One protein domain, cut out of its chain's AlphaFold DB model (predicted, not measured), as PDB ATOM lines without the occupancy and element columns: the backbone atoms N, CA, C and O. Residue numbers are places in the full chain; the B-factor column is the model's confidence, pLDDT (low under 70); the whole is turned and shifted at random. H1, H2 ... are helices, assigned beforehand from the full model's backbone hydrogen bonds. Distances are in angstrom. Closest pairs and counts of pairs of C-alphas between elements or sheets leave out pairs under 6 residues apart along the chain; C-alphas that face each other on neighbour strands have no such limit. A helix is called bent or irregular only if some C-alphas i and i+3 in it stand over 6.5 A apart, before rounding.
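What this domain is: This is residues 43 to 149 of the 661 residues of the protein "TGc domain-containing protein" of Mycoplasma citelli (UniProt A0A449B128). The domain is a loose rod of two helical hairpins, H1 with H2 and H4 with H5, both running along its length and shifted along it, with H5 toward one end and the short helix H3 near the other. H1 and H2 lie side by side, while H4 and H5 overlap only in part. The printed part has 107 residues with five named helices, H1 to H5 in that order, and no named strand; the class is all helix. The whole is loose, with a radius of gyration of the C-alphas of 16.2 A, and the C-alphas span 56 by 23 by 20 A.

How they stand to each other: H1, residues 46 to 68, is the hub, touching three other helices. It forms a hairpin with H2, residues 73 to 87: they touch at a shallow tilt of 24 degrees, opposite ways, and their closest C-alphas, Leu 59 and Tyr 83, are 6.2 A apart. H3, residues 92 to 99, only just touches H1, with 3 pairs of C-alphas within 8 A, at a steep tilt of 44 degrees; the closest C-alphas are those of Gln 48 and Tyr 95, 7.1 A apart, and on H1 residues 48 to 52 alone take part. H4, residues 103 to 118, also only just touches H1, with 3 such pairs; the closest C-alphas, Ile 55 and Trp 103, are 7.4 A apart, at a shallow tilt of 23 degrees, the same way. H4 and H5, residues 127 to 141, form a hairpin at a shallow tilt of 6 degrees, opposite ways. They touch with residues 113 to 117 and 137 to 141 alone; the closest C-alphas, Phe 117 and Phe 137, are 6.7 A apart. H1 and H5 are apart, and so are H2 and H4. The helix packing is mostly aligned, with 3 of 4 touching pairs at a shallow tilt. Every O i to N i+4 pair is within hydrogen-bond range in H2, H3, H4 and H5, and 17 of 19 in H1.

Where its parts are: H1 begins at C-alpha 46 (89.701, 125.459, 52.412) and is 34.8 A long. It is neither bent nor irregular, but only just: C-alphas 65 and 68 are 6.2 A apart. H2 measures 20.9 A, H3 10.0 A and H4 22.3 A. H5 measures 21.0 A and ends at C-alpha 141 (59.166, 135.739, 42.319).

The domain as a whole: The two C-alphas farthest apart, those of Asn 43 and Ser 126, are 56.3 A apart. The printed part has no cut. The links H1 to H2, H2 to H3 and H3 to H4 are tight, and H4 to H5 is short, with 8 residues. The mean pLDDT of the printed part is 87.0; residues 146 to 149 are under 70.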
ATOM      1  N   ASN A  43      86.341 120.439  61.285       85.19
ATOM      2  CA  ASN A  43      86.548 121.802  60.784       85.19
ATOM      3  C   ASN A  43      86.319 121.880  59.264       85.19
ATOM      4  O   ASN A  43      86.491 120.895  58.549       85.19
ATOM      5  N   LEU A  44      85.950 123.065  58.770       87.00
ATOM      6  CA  LEU A  44      85.756 123.312  57.340       87.00
ATOM      7  C   LEU A  44      87.092 123.299  56.584       87.00
ATOM      8  O   LEU A  44      88.005 124.048  56.941       87.00
ATOM      9  N   SER A  45      87.183 122.531  55.500       89.12
ATOM     10  CA  SER A  45      88.340 122.561  54.598       89.12
ATOM     11  C   SER A  45      88.409 123.878  53.801       89.12
ATOM     12  O   SER A  45      87.380 124.533  53.611       89.12
ATOM     13  N   PRO A  46      89.582 124.270  53.264       88.75
ATOM     14  CA  PRO A  46      89.701 125.459  52.412       88.75
ATOM     15  C   PRO A  46      88.717 125.467  51.228       88.75
ATOM     16  O   PRO A  46      88.114 126.494  50.920       88.75
ATOM     17  N   THR A  47      88.477 124.309  50.603       87.25
ATOM     18  CA  THR A  47      87.498 124.156  49.514       87.25
ATOM     19  C   THR A  47      86.070 124.426  49.987       87.25
ATOM     20  O   THR A  47      85.324 125.144  49.321       87.25
ATOM     21  N   GLN A  48      85.696 123.907  51.164       89.50
ATOM     22  CA  GLN A  48      84.377 124.141  51.760       89.50
ATOM     23  C   GLN A  48      84.174 125.622  52.110       89.50
ATOM     24  O   GLN A  48      83.112 126.184  51.841       89.50
ATOM     25  N   GLN A  49      85.206 126.278  52.648       90.50
ATOM     26  CA  GLN A  49      85.183 127.714  52.949       90.50
ATOM     27  C   GLN A  49      85.008 128.563  51.680       90.50
ATOM     28  O   GLN A  49      84.193 129.487  51.671       90.50
ATOM     29  N   ASN A  50      85.708 128.219  50.593       90.31
ATOM     30  CA  ASN A  50      85.582 128.908  49.305       90.31
ATOM     31  C   ASN A  50      84.179 128.760  48.697       90.31
ATOM     32  O   ASN A  50      83.611 129.750  48.231       90.31
ATOM     33  N   TYR A  51      83.582 127.567  48.756       89.38
ATOM     34  CA  TYR A  51      82.215 127.347  48.269       89.38
ATOM     35  C   TYR A  51      81.171 128.125  49.087       89.38
ATOM     36  O   TYR A  51      80.311 128.804  48.524       89.38
ATOM     37  N   LEU A  52      81.284 128.122  50.421       91.00
ATOM     38  CA  LEU A  52      80.409 128.927  51.284       91.00
ATOM     39  C   LEU A  52      80.576 130.428  51.015       91.00
ATOM     40  O   LEU A  52      79.586 131.156  50.988       91.00
ATOM     41  N   LYS A  53      81.806 130.904  50.774       93.12
ATOM     42  CA  LYS A  53      82.070 132.299  50.385       93.12
ATOM     43  C   LYS A  53      81.386 132.655  49.062       93.12
ATOM     44  O   LYS A  53      80.789 133.730  48.969       93.12
ATOM     45  N   TYR A  54      81.427 131.762  48.073       92.56
ATOM     46  CA  TYR A  54      80.713 131.924  46.803       92.56
ATOM     47  C   TYR A  54      79.198 132.058  47.019       92.56
ATOM     48  O   TYR A  54      78.598 133.027  46.551       92.56
ATOM     49  N   ILE A  55      78.584 131.157  47.795       91.75
ATOM     50  CA  ILE A  55      77.142 131.215  48.097       91.75
ATOM     51  C   ILE A  55      76.785 132.522  48.815       91.75
ATOM     52  O   ILE A  55      75.868 133.224  48.389       91.75
ATOM     53  N   LYS A  56      77.531 132.894  49.864       91.94
ATOM     54  CA  LYS A  56      77.297 134.134  50.628       91.94
ATOM     55  C   LYS A  56      77.368 135.379  49.752       91.94
ATOM     56  O   LYS A  56      76.554 136.284  49.915       91.94
ATOM     57  N   THR A  57      78.337 135.421  48.841       93.12
ATOM     58  CA  THR A  57      78.518 136.551  47.922       93.12
ATOM     59  C   THR A  57      77.311 136.687  47.000       93.12
ATOM     60  O   THR A  57      76.743 137.773  46.905       93.12
ATOM     61  N   ASN A  58      76.861 135.585  46.394       92.56
ATOM     62  CA  ASN A  58      75.686 135.592  45.522       92.56
ATOM     63  C   ASN A  58      74.401 135.945  46.280       92.56
ATOM     64  O   ASN A  58      73.672 136.828  45.842       92.56
ATOM     65  N   LEU A  59      74.154 135.355  47.454       92.00
ATOM     66  CA  LEU A  59      72.981 135.694  48.270       92.00
ATOM     67  C   LEU A  59      72.957 137.175  48.664       92.00
ATOM     68  O   LEU A  59      71.926 137.826  48.541       92.00
ATOM     69  N   ASN A  60      74.099 137.732  49.077       90.88
ATOM     70  CA  ASN A  60      74.203 139.154  49.402       90.88
ATOM     71  C   ASN A  60      73.933 140.048  48.180       90.88
ATOM     72  O   ASN A  60      73.289 141.090  48.303       90.88
ATOM     73  N   ASN A  61      74.403 139.645  46.997       92.00
ATOM     74  CA  ASN A  61      74.121 140.367  45.759       92.00
ATOM     75  C   ASN A  61      72.621 140.359  45.443       92.00
ATOM     76  O   ASN A  61      72.071 141.429  45.195       92.00
ATOM     77  N   ILE A  62      71.961 139.202  45.557       93.00
ATOM     78  CA  ILE A  62      70.510 139.060  45.364       93.00
ATOM     79  C   ILE A  62      69.741 139.962  46.339       93.00
ATOM     80  O   ILE A  62      68.867 140.712  45.913       93.00
ATOM     81  N   VAL A  63      70.096 139.968  47.632       89.12
ATOM     82  CA  VAL A  63      69.455 140.840  48.641       89.12
ATOM     83  C   VAL A  63      69.553 142.314  48.242       89.12
ATOM     84  O   VAL A  63      68.587 143.064  48.382       89.12
ATOM     85  N   LYS A  64      70.713 142.747  47.738       89.56
ATOM     86  CA  LYS A  64      70.917 144.133  47.299       89.56
ATOM     87  C   LYS A  64      70.086 144.469  46.066       89.56
ATOM     88  O   LYS A  64      69.437 145.512  46.059       89.56
ATOM     89  N   THR A  65      70.100 143.615  45.043       90.75
ATOM     90  CA  THR A  65      69.397 143.879  43.779       90.75
ATOM     91  C   THR A  65      67.884 143.788  43.926       90.75
ATOM     92  O   THR A  65      67.172 144.583  43.322       90.75
ATOM     93  N   SER A  66      67.379 142.907  44.791       89.44
ATOM     94  CA  SER A  66      65.942 142.740  45.026       89.44
ATOM     95  C   SER A  66      65.242 143.960  45.632       89.44
ATOM     96  O   SER A  66      64.027 144.050  45.527       89.44
ATOM     97  N   LYS A  67      65.972 144.933  46.197       87.19
ATOM     98  CA  LYS A  67      65.380 146.178  46.726       87.19
ATOM     99  C   LYS A  67      64.646 147.011  45.673       87.19
ATOM    100  O   LYS A  67      63.719 147.732  46.018       87.19
ATOM    101  N   ASN A  68      65.068 146.912  44.413       87.75
ATOM    102  CA  ASN A  68      64.516 147.686  43.298       87.75
ATOM    103  C   ASN A  68      63.692 146.819  42.334       87.75
ATOM    104  O   ASN A  68      63.383 147.253  41.226       87.75
ATOM    105  N   LEU A  69      63.378 145.582  42.722       92.31
ATOM    106  CA  LEU A  69      62.669 144.616  41.891       92.31
ATOM    107  C   LEU A  69      61.343 144.234  42.562       92.31
ATOM    108  O   LEU A  69      61.251 144.274  43.790       92.31
ATOM    109  N   PRO A  70      60.311 143.847  41.793       92.19
ATOM    110  CA  PRO A  70      59.029 143.446  42.353       92.19
ATOM    111  C   PRO A  70      59.151 142.034  42.931       92.19
ATOM    112  O   PRO A  70      58.794 141.056  42.285       92.19
ATOM    113  N   VAL A  71      59.714 141.909  44.127       91.69
ATOM    114  CA  VAL A  71      59.859 140.631  44.834       91.69
ATOM    115  C   VAL A  71      58.806 140.480  45.921       91.69
ATOM    116  O   VAL A  71      58.428 141.454  46.570       91.69
ATOM    117  N   SER A  72      58.355 139.250  46.147       89.50
ATOM    118  CA  SER A  72      57.441 138.933  47.236       89.50
ATOM    119  C   SER A  72      58.133 138.977  48.596       89.50
ATOM    120  O   SER A  72      59.326 138.693  48.734       89.50
ATOM    121  N   GLU A  73      57.360 139.298  49.633       88.75
ATOM    122  CA  GLU A  73      57.831 139.242  51.021       88.75
ATOM    123  C   GLU A  73      58.302 137.833  51.395       88.75
ATOM    124  O   GLU A  73      59.312 137.665  52.076       88.75
ATOM    125  N   GLU A  74      57.614 136.810  50.888       86.44
ATOM    126  CA  GLU A  74      57.982 135.406  51.055       86.44
ATOM    127  C   GLU A  74      59.354 135.096  50.439       86.44
ATOM    128  O   GLU A  74      60.194 134.472  51.090       86.44
ATOM    129  N   PHE A  75      59.623 135.583  49.223       88.75
ATOM    130  CA  PHE A  75      60.929 135.432  48.584       88.75
ATOM    131  C   PHE A  75      62.032 136.107  49.409       88.75
ATOM    132  O   PHE A  75      63.072 135.497  49.660       88.75
ATOM    133  N   LEU A  76      61.802 137.339  49.874       88.38
ATOM    134  CA  LEU A  76      62.760 138.069  50.711       88.38
ATOM    135  C   LEU A  76      63.017 137.365  52.047       88.38
ATOM    136  O   LEU A  76      64.168 137.271  52.483       88.38
ATOM    137  N   LYS A  77      61.968 136.846  52.688       87.81
ATOM    138  CA  LYS A  77      62.079 136.066  53.923       87.81
ATOM    139  C   LYS A  77      62.916 134.806  53.696       87.81
ATOM    140  O   LYS A  77      63.905 134.610  54.397       87.81
ATOM    141  N   ASN A  78      62.590 134.028  52.664       86.38
ATOM    142  CA  ASN A  78      63.330 132.817  52.307       86.38
ATOM    143  C   ASN A  78      64.804 133.122  52.001       86.38
ATOM    144  O   ASN A  78      65.695 132.426  52.486       86.38
ATOM    145  N   LEU A  79      65.075 134.193  51.253       88.62
ATOM    146  CA  LEU A  79      66.428 134.642  50.932       88.62
ATOM    147  C   LEU A  79      67.236 134.995  52.192       88.62
ATOM    148  O   LEU A  79      68.394 134.590  52.318       88.62
ATOM    149  N   ASN A  80      66.623 135.709  53.139       88.06
ATOM    150  CA  ASN A  80      67.249 136.058  54.414       88.06
ATOM    151  C   ASN A  80      67.476 134.826  55.304       88.06
ATOM    152  O   ASN A  80      68.548 134.690  55.900       88.06
ATOM    153  N   ASP A  81      66.517 133.901  55.358       87.94
ATOM    154  CA  ASP A  81      66.644 132.643  56.102       87.94
ATOM    155  C   ASP A  81      67.799 131.797  55.557       87.94
ATOM    156  O   ASP A  81      68.631 131.306  56.323       87.94
ATOM    157  N   GLN A  82      67.919 131.712  54.232       86.94
ATOM    158  CA  GLN A  82      69.033 131.054  53.557       86.94
ATOM    159  C   GLN A  82      70.378 131.729  53.834       86.94
ATOM    160  O   GLN A  82      71.352 131.061  54.193       86.94
ATOM    161  N   TYR A  83      70.437 133.057  53.742       88.50
ATOM    162  CA  TYR A  83      71.640 133.819  54.073       88.50
ATOM    163  C   TYR A  83      72.096 133.557  55.518       88.50
ATOM    164  O   TYR A  83      73.273 133.276  55.775       88.50
ATOM    165  N   ASN A  84      71.151 133.549  56.459       88.50
ATOM    166  CA  ASN A  84      71.402 133.236  57.864       88.50
ATOM    167  C   ASN A  84      71.848 131.782  58.066       88.50
ATOM    168  O   ASN A  84      72.767 131.529  58.850       88.50
ATOM    169  N   LYS A  85      71.241 130.830  57.352       88.25
ATOM    170  CA  LYS A  85      71.596 129.407  57.402       88.25
ATOM    171  C   LYS A  85      73.043 129.181  56.958       88.25
ATOM    172  O   LYS A  85      73.812 128.561  57.690       88.25
ATOM    173  N   VAL A  86      73.447 129.766  55.829       89.12
ATOM    174  CA  VAL A  86      74.820 129.678  55.295       89.12
ATOM    175  C   VAL A  86      75.829 130.386  56.211       89.12
ATOM    176  O   VAL A  86      76.969 129.938  56.356       89.12
ATOM    177  N   ASN A  87      75.431 131.469  56.886       87.31
ATOM    178  CA  ASN A  87      76.288 132.160  57.855       87.31
ATOM    179  C   ASN A  87      76.526 131.383  59.154       87.31
ATOM    180  O   ASN A  87      77.564 131.581  59.784       87.31
ATOM    181  N   LYS A  88      75.611 130.486  59.533       90.12
ATOM    182  CA  LYS A  88      75.715 129.660  60.748       90.12
ATOM    183  C   LYS A  88      76.541 128.378  60.565       90.12
ATOM    184  O   LYS A  88      76.810 127.710  61.559       90.12
ATOM    185  N   VAL A  89      76.968 128.047  59.343       89.19
ATOM    186  CA  VAL A  89      77.793 126.861  59.043       89.19
ATOM    187  C   VAL A  89      79.167 126.985  59.704       89.19
ATOM    188  O   VAL A  89      79.956 127.856  59.335       89.19
ATOM    189  N   LYS A  90      79.462 126.103  60.668       87.31
ATOM    190  CA  LYS A  90      80.752 126.073  61.387       87.31
ATOM    191  C   LYS A  90      81.505 124.754  61.223       87.31
ATOM    192  O   LYS A  90      82.707 124.716  61.470       87.31
ATOM    193  N   THR A  91      80.822 123.687  60.808       87.31
ATOM    194  CA  THR A  91      81.396 122.338  60.705       87.31
ATOM    195  C   THR A  91      81.205 121.729  59.317       87.31
ATOM    196  O   THR A  91      80.321 122.135  58.560       87.31
ATOM    197  N   SER A  92      81.993 120.700  58.989       82.00
ATOM    198  CA  SER A  92      81.815 119.945  57.741       82.00
ATOM    199  C   SER A  92      80.443 119.259  57.654       82.00
ATOM    200  O   SER A  92      79.944 119.070  56.549       82.00
ATOM    201  N   SER A  93      79.823 118.888  58.780       81.56
ATOM    202  CA  SER A  93      78.467 118.313  58.795       81.56
ATOM    203  C   SER A  93      77.416 119.355  58.386       81.56
ATOM    204  O   SER A  93      76.563 119.090  57.539       81.56
ATOM    205  N   ASP A  94      77.540 120.585  58.898       84.00
ATOM    206  CA  ASP A  94      76.686 121.711  58.498       84.00
ATOM    207  C   ASP A  94      76.880 122.069  57.017       84.00
ATOM    208  O   ASP A  94      75.914 122.370  56.316       84.00
ATOM    209  N   TYR A  95      78.126 122.004  56.532       86.94
ATOM    210  CA  TYR A  95      78.456 122.253  55.130       86.94
ATOM    211  C   TYR A  95      77.709 121.303  54.198       86.94
ATOM    212  O   TYR A  95      77.113 121.766  53.231       86.94
ATOM    213  N   TRP A  96      77.703 119.997  54.478       82.00
ATOM    214  CA  TRP A  96      77.058 119.036  53.583       82.00
ATOM    215  C   TRP A  96      75.548 119.276  53.480       82.00
ATOM    216  O   TRP A  96      75.002 119.171  52.387       82.00
ATOM    217  N   LYS A  97      74.886 119.726  54.555       83.56
ATOM    218  CA  LYS A  97      73.466 120.134  54.507       83.56
ATOM    219  C   LYS A  97      73.204 121.300  53.546       83.56
ATOM    220  O   LYS A  97      72.131 121.352  52.963       83.56
ATOM    221  N   ILE A  98      74.163 122.216  53.395       84.69
ATOM    222  CA  ILE A  98      74.106 123.326  52.430       84.69
ATOM    223  C   ILE A  98      74.531 122.873  51.034       84.69
ATOM    224  O   ILE A  98      73.962 123.310  50.044       84.69
ATOM    225  N   PHE A  99      75.537 122.007  50.938       80.94
ATOM    226  CA  PHE A  99      76.070 121.532  49.665       80.94
ATOM    227  C   PHE A  99      75.034 120.757  48.848       80.94
ATOM    228  O   PHE A  99      74.999 120.895  47.630       80.94
ATOM    229  N   TRP A 100      74.181 119.978  49.520       78.81
ATOM    230  CA  TRP A 100      73.103 119.224  48.877       78.81
ATOM    231  C   TRP A 100      71.939 120.095  48.389       78.81
ATOM    232  O   TRP A 100      71.076 119.608  47.661       78.81
ATOM    233  N   GLU A 101      71.907 121.379  48.744       80.06
ATOM    234  CA  GLU A 101      70.951 122.321  48.171       80.06
ATOM    235  C   GLU A 101      71.433 122.778  46.790       80.06
ATOM    236  O   GLU A 101      72.609 123.080  46.573       80.06
ATOM    237  N   ASN A 102      70.515 122.844  45.825       81.06
ATOM    238  CA  ASN A 102      70.842 123.159  44.435       81.06
ATOM    239  C   ASN A 102      71.025 124.677  44.209       81.06
ATOM    240  O   ASN A 102      70.276 125.319  43.471       81.06
ATOM    241  N   TRP A 103      72.039 125.263  44.854       85.44
ATOM    242  CA  TRP A 103      72.358 126.695  44.772       85.44
ATOM    243  C   TRP A 103      72.614 127.175  43.346       85.44
ATOM    244  O   TRP A 103      72.214 128.277  42.979       85.44
ATOM    245  N   GLY A 104      73.257 126.340  42.524       83.56
ATOM    246  CA  GLY A 104      73.517 126.657  41.123       83.56
ATOM    247  C   GLY A 104      72.232 126.862  40.319       83.56
ATOM    248  O   GLY A 104      72.165 127.777  39.502       83.56
ATOM    249  N   LEU A 105      71.202 126.044  40.561       82.31
ATOM    250  CA  LEU A 105      69.888 126.212  39.939       82.31
ATOM    251  C   LEU A 105      69.148 127.432  40.495       82.31
ATOM    252  O   LEU A 105      68.576 128.183  39.712       82.31
ATOM    253  N   PHE A 106      69.209 127.669  41.809       86.62
ATOM    254  CA  PHE A 106      68.596 128.848  42.429       86.62
ATOM    255  C   PHE A 106      69.141 130.163  41.854       86.62
ATOM    256  O   PHE A 106      68.359 131.009  41.421       86.62
ATOM    257  N   PHE A 107      70.467 130.325  41.797       89.69
ATOM    258  CA  PHE A 107      71.076 131.542  41.252       89.69
ATOM    259  C   PHE A 107      70.720 131.736  39.776       89.69
ATOM    260  O   PHE A 107      70.301 132.823  39.394       89.69
ATOM    261  N   LYS A 108      70.755 130.661  38.975       86.56
ATOM    262  CA  LYS A 108      70.298 130.704  37.578       86.56
ATOM    263  C   LYS A 108      68.840 131.146  37.468       86.56
ATOM    264  O   LYS A 108      68.534 132.010  36.659       86.56
ATOM    265  N   ASN A 109      67.949 130.572  38.273       86.25
ATOM    266  CA  ASN A 109      66.528 130.919  38.278       86.25
ATOM    267  C   ASN A 109      66.299 132.400  38.630       86.25
ATOM    268  O   ASN A 109      65.491 133.056  37.973       86.25
ATOM    269  N   TYR A 110      67.022 132.933  39.620       89.44
ATOM    270  CA  TYR A 110      66.960 134.355  39.966       89.44
ATOM    271  C   TYR A 110      67.461 135.246  38.826       89.44
ATOM    272  O   TYR A 110      66.763 136.182  38.439       89.44
ATOM    273  N   ASP A 111      68.637 134.939  38.272       89.38
ATOM    274  CA  ASP A 111      69.227 135.721  37.185       89.38
ATOM    275  C   ASP A 111      68.314 135.733  35.956       89.38
ATOM    276  O   ASP A 111      68.097 136.791  35.368       89.38
ATOM    277  N   PHE A 112      67.705 134.594  35.609       86.62
ATOM    278  CA  PHE A 112      66.732 134.516  34.517       86.62
ATOM    279  C   PHE A 112      65.478 135.348  34.788       86.62
ATOM    280  O   PHE A 112      65.066 136.118  33.922       86.62
ATOM    281  N   TRP A 113      64.878 135.225  35.976       89.00
ATOM    282  CA  TRP A 113      63.711 136.029  36.355       89.00
ATOM    283  C   TRP A 113      64.024 137.530  36.292       89.00
ATOM    284  O   TRP A 113      63.250 138.303  35.726       89.00
ATOM    285  N   LYS A 114      65.183 137.933  36.824       91.19
ATOM    286  CA  LYS A 114      65.635 139.325  36.834       91.19
ATOM    287  C   LYS A 114      65.848 139.844  35.414       91.19
ATOM    288  O   LYS A 114      65.312 140.894  35.075       91.19
ATOM    289  N   GLN A 115      66.571 139.097  34.579       89.75
ATOM    290  CA  GLN A 115      66.795 139.465  33.180       89.75
ATOM    291  C   GLN A 115      65.477 139.592  32.413       89.75
ATOM    292  O   GLN A 115      65.314 140.538  31.648       89.75
ATOM    293  N   ALA A 116      64.519 138.689  32.638       87.12
ATOM    294  CA  ALA A 116      63.199 138.772  32.019       87.12
ATOM    295  C   ALA A 116      62.415 140.015  32.479       87.12
ATOM    296  O   ALA A 116      61.759 140.649  31.661       87.12
ATOM    297  N   PHE A 117      62.509 140.400  33.758       89.94
ATOM    298  CA  PHE A 117      61.869 141.617  34.270       89.94
ATOM    299  C   PHE A 117      62.494 142.895  33.696       89.94
ATOM    300  O   PHE A 117      61.776 143.844  33.366       89.94
ATOM    301  N   GLU A 118      63.827 142.931  33.631       89.94
ATOM    302  CA  GLU A 118      64.606 144.073  33.149       89.94
ATOM    303  C   GLU A 118      64.467 144.249  31.633       89.94
ATOM    304  O   GLU A 118      64.364 145.381  31.158       89.94
ATOM    305  N   ASN A 119      64.373 143.147  30.883       86.62
ATOM    306  CA  ASN A 119      64.059 143.143  29.456       86.62
ATOM    307  C   ASN A 119      62.552 143.335  29.223       86.62
ATOM    308  O   ASN A 119      61.854 142.457  28.708       86.62
ATOM    309  N   LYS A 120      62.043 144.490  29.663       83.50
ATOM    310  CA  LYS A 120      60.630 144.846  29.542       83.50
ATOM    311  C   LYS A 120      60.187 144.760  28.092       83.50
ATOM    312  O   LYS A 120      60.849 145.281  27.195       83.50
ATOM    313  N   SER A 121      59.010 144.179  27.878       84.25
ATOM    314  CA  SER A 121      58.355 144.313  26.587       84.25
ATOM    315  C   SER A 121      58.125 145.801  26.315       84.25
ATOM    316  O   SER A 121      57.404 146.457  27.052       84.25
ATOM    317  N   GLU A 122      58.682 146.329  25.232       88.50
ATOM    318  CA  GLU A 122      57.814 146.619  24.102       88.50
ATOM    319  C   GLU A 122      56.496 147.348  24.396       88.50
ATOM    320  O   GLU A 122      56.330 148.558  24.277       88.50
ATOM    321  N   LEU A 123      55.533 146.496  24.734       90.12
ATOM    322  CA  LEU A 123      54.121 146.795  24.883       90.12
ATOM    323  C   LEU A 123      53.774 147.348  26.277       90.12
ATOM    324  O   LEU A 123      52.599 147.560  26.557       90.12
ATOM    325  N   VAL A 124      54.760 147.546  27.162       90.94
ATOM    326  CA  VAL A 124      54.593 148.204  28.466       90.94
ATOM    327  C   VAL A 124      54.679 149.717  28.263       90.94
ATOM    328  O   VAL A 124      55.721 150.335  28.500       90.94
ATOM    329  N   VAL A 125      53.583 150.315  27.795       90.62
ATOM    330  CA  VAL A 125      53.555 151.725  27.373       90.62
ATOM    331  C   VAL A 125      52.826 152.626  28.371       90.62
ATOM    332  O   VAL A 125      53.218 153.783  28.538       90.62
ATOM    333  N   SER A 126      51.823 152.107  29.087       91.75
ATOM    334  CA  SER A 126      51.039 152.874  30.064       91.75
ATOM    335  C   SER A 126      51.476 152.648  31.519       91.75
ATOM    336  O   SER A 126      52.350 151.829  31.828       91.75
ATOM    337  N   GLN A 127      50.883 153.403  32.448       93.94
ATOM    338  CA  GLN A 127      51.117 153.195  33.878       93.94
ATOM    339  C   GLN A 127      50.449 151.907  34.374       93.94
ATOM    340  O   GLN A 127      51.024 151.195  35.199       93.94
ATOM    341  N   GLU A 128      49.280 151.579  33.835       94.31
ATOM    342  CA  GLU A 128      48.546 150.338  34.085       94.31
ATOM    343  C   GLU A 128      49.365 149.129  33.619       94.31
ATOM    344  O   GLU A 128      49.521 148.165  34.374       94.31
ATOM    345  N   ASP A 129      50.002 149.221  32.444       94.00
ATOM    346  CA  ASP A 129      50.897 148.175  31.944       94.00
ATOM    347  C   ASP A 129      52.067 147.942  32.903       94.00
ATOM    348  O   ASP A 129      52.403 146.798  33.215       94.00
ATOM    349  N   LYS A 130      52.686 149.019  33.412       93.56
ATOM    350  CA  LYS A 130      53.795 148.926  34.380       93.56
ATOM    351  C   LYS A 130      53.347 148.271  35.684       93.56
ATOM    352  O   LYS A 130      54.086 147.460  36.243       93.56
ATOM    353  N   GLN A 131      52.157 148.614  36.174       94.50
ATOM    354  CA  GLN A 131      51.584 148.000  37.372       94.50
ATOM    355  C   GLN A 131      51.317 146.508  37.154       94.50
ATOM    356  O   GLN A 131      51.695 145.695  37.999       94.50
ATOM    357  N   MET A 132      50.733 146.139  36.011       94.38
ATOM    358  CA  MET A 132      50.484 144.741  35.663       94.38
ATOM    359  C   MET A 132      51.792 143.958  35.507       94.38
ATOM    360  O   MET A 132      51.928 142.876  36.076       94.38
ATOM    361  N   TRP A 133      52.786 144.525  34.818       93.25
ATOM    362  CA  TRP A 133      54.121 143.939  34.671       93.25
ATOM    363  C   TRP A 133      54.764 143.658  36.034       93.25
ATOM    364  O   TRP A 133      55.173 142.530  36.314       93.25
ATOM    365  N   ASN A 134      54.772 144.651  36.928       93.38
ATOM    366  CA  ASN A 134      55.294 144.488  38.283       93.38
ATOM    367  C   ASN A 134      54.527 143.414  39.065       93.38
ATOM    368  O   ASN A 134      55.152 142.574  39.709       93.38
ATOM    369  N   LYS A 135      53.193 143.401  38.985       93.38
ATOM    370  CA  LYS A 135      52.347 142.404  39.659       93.38
ATOM    371  C   LYS A 135      52.657 140.980  39.192       93.38
ATOM    372  O   LYS A 135      52.793 140.081  40.018       93.38
ATOM    373  N   LEU A 136      52.790 140.762  37.884       91.38
ATOM    374  CA  LEU A 136      53.092 139.443  37.325       91.38
ATOM    375  C   LEU A 136      54.474 138.946  37.765       91.38
ATOM    376  O   LEU A 136      54.615 137.793  38.176       91.38
ATOM    377  N   PHE A 137      55.489 139.812  37.739       90.62
ATOM    378  CA  PHE A 137      56.835 139.444  38.185       90.62
ATOM    379  C   PHE A 137      56.940 139.271  39.704       90.62
ATOM    380  O   PHE A 137      57.679 138.387  40.147       90.62
ATOM    381  N   PHE A 138      56.146 140.015  40.478       91.69
ATOM    382  CA  PHE A 138      55.956 139.797  41.913       91.69
ATOM    383  C   PHE A 138      55.437 138.395  42.208       91.69
ATOM    384  O   PHE A 138      56.042 137.677  43.005       91.69
ATOM    385  N   GLU A 139      54.384 137.951  41.523       88.38
ATOM    386  CA  GLU A 139      53.848 136.598  41.706       88.38
ATOM    387  C   GLU A 139      54.852 135.521  41.275       88.38
ATOM    388  O   GLU A 139      55.114 134.583  42.030       88.38
ATOM    389  N   LYS A 140      55.514 135.696  40.122       86.88
ATOM    390  CA  LYS A 140      56.553 134.763  39.649       86.88
ATOM    391  C   LYS A 140      57.786 134.722  40.565       86.88
ATOM    392  O   LYS A 140      58.510 133.732  40.549       86.88
ATOM    393  N   SER A 141      58.033 135.748  41.384       88.38
ATOM    394  CA  SER A 141      59.166 135.739  42.319       88.38
ATOM    395  C   SER A 141      59.018 134.696  43.437       88.38
ATOM    396  O   SER A 141      60.020 134.166  43.922       88.38
ATOM    397  N   LYS A 142      57.777 134.324  43.791       85.00
ATOM    398  CA  LYS A 142      57.475 133.311  44.821       85.00
ATOM    399  C   LYS A 142      58.016 131.925  44.456       85.00
ATOM    400  O   LYS A 142      58.390 131.165  45.339       85.00
ATOM    401  N   SER A 143      58.115 131.609  43.163       78.69
ATOM    402  CA  SER A 143      58.578 130.304  42.675       78.69
ATOM    403  C   SER A 143      60.078 130.239  42.364       78.69
ATOM    404  O   SER A 143      60.570 129.166  42.015       78.69
ATOM    405  N   ILE A 144      60.831 131.340  42.525       80.94
ATOM    406  CA  ILE A 144      62.292 131.349  42.298       80.94
ATOM    407  C   ILE A 144      62.997 130.352  43.227       80.94
ATOM    408  O   ILE A 144      63.964 129.695  42.830       80.94
ATOM    409  N   PHE A 145      62.494 130.225  44.455       70.94
ATOM    410  CA  PHE A 145      63.029 129.336  45.477       70.94
ATOM    411  C   PHE A 145      61.970 128.312  45.902       70.94
ATOM    412  O   PHE A 145      61.129 128.601  46.745       70.94
ATOM    413  N   MET A 146      62.031 127.100  45.342       61.69
ATOM    414  CA  MET A 146      61.259 125.954  45.831       61.69
ATOM    415  C   MET A 146      62.217 124.920  46.447       61.69
ATOM    416  O   MET A 146      62.956 124.262  45.707       61.69
ATOM    417  N   PRO A 147      62.245 124.762  47.784       50.81
ATOM    418  CA  PRO A 147      63.044 123.724  48.429       50.81
ATOM    419  C   PRO A 147      62.666 122.334  47.897       50.81
ATOM    420  O   PRO A 147      61.491 121.976  47.876       50.81
ATOM    421  N   GLY A 148      63.654 121.539  47.474       52.66
ATOM    422  CA  GLY A 148      63.458 120.134  47.082       52.66
ATOM    423  C   GLY A 148      63.076 119.868  45.618       52.66
ATOM    424  O   GLY A 148      62.963 118.705  45.239       52.66
ATOM    425  N   LEU A 149      62.931 120.894  44.770       52.34
ATOM    426  CA  LEU A 149      62.614 120.727  43.344       52.34
ATOM    427  C   LEU A 149      63.827 121.032  42.451       52.34
ATOM    428  O   LEU A 149      64.239 122.179  42.301       52.34
TER     429      LEU A 149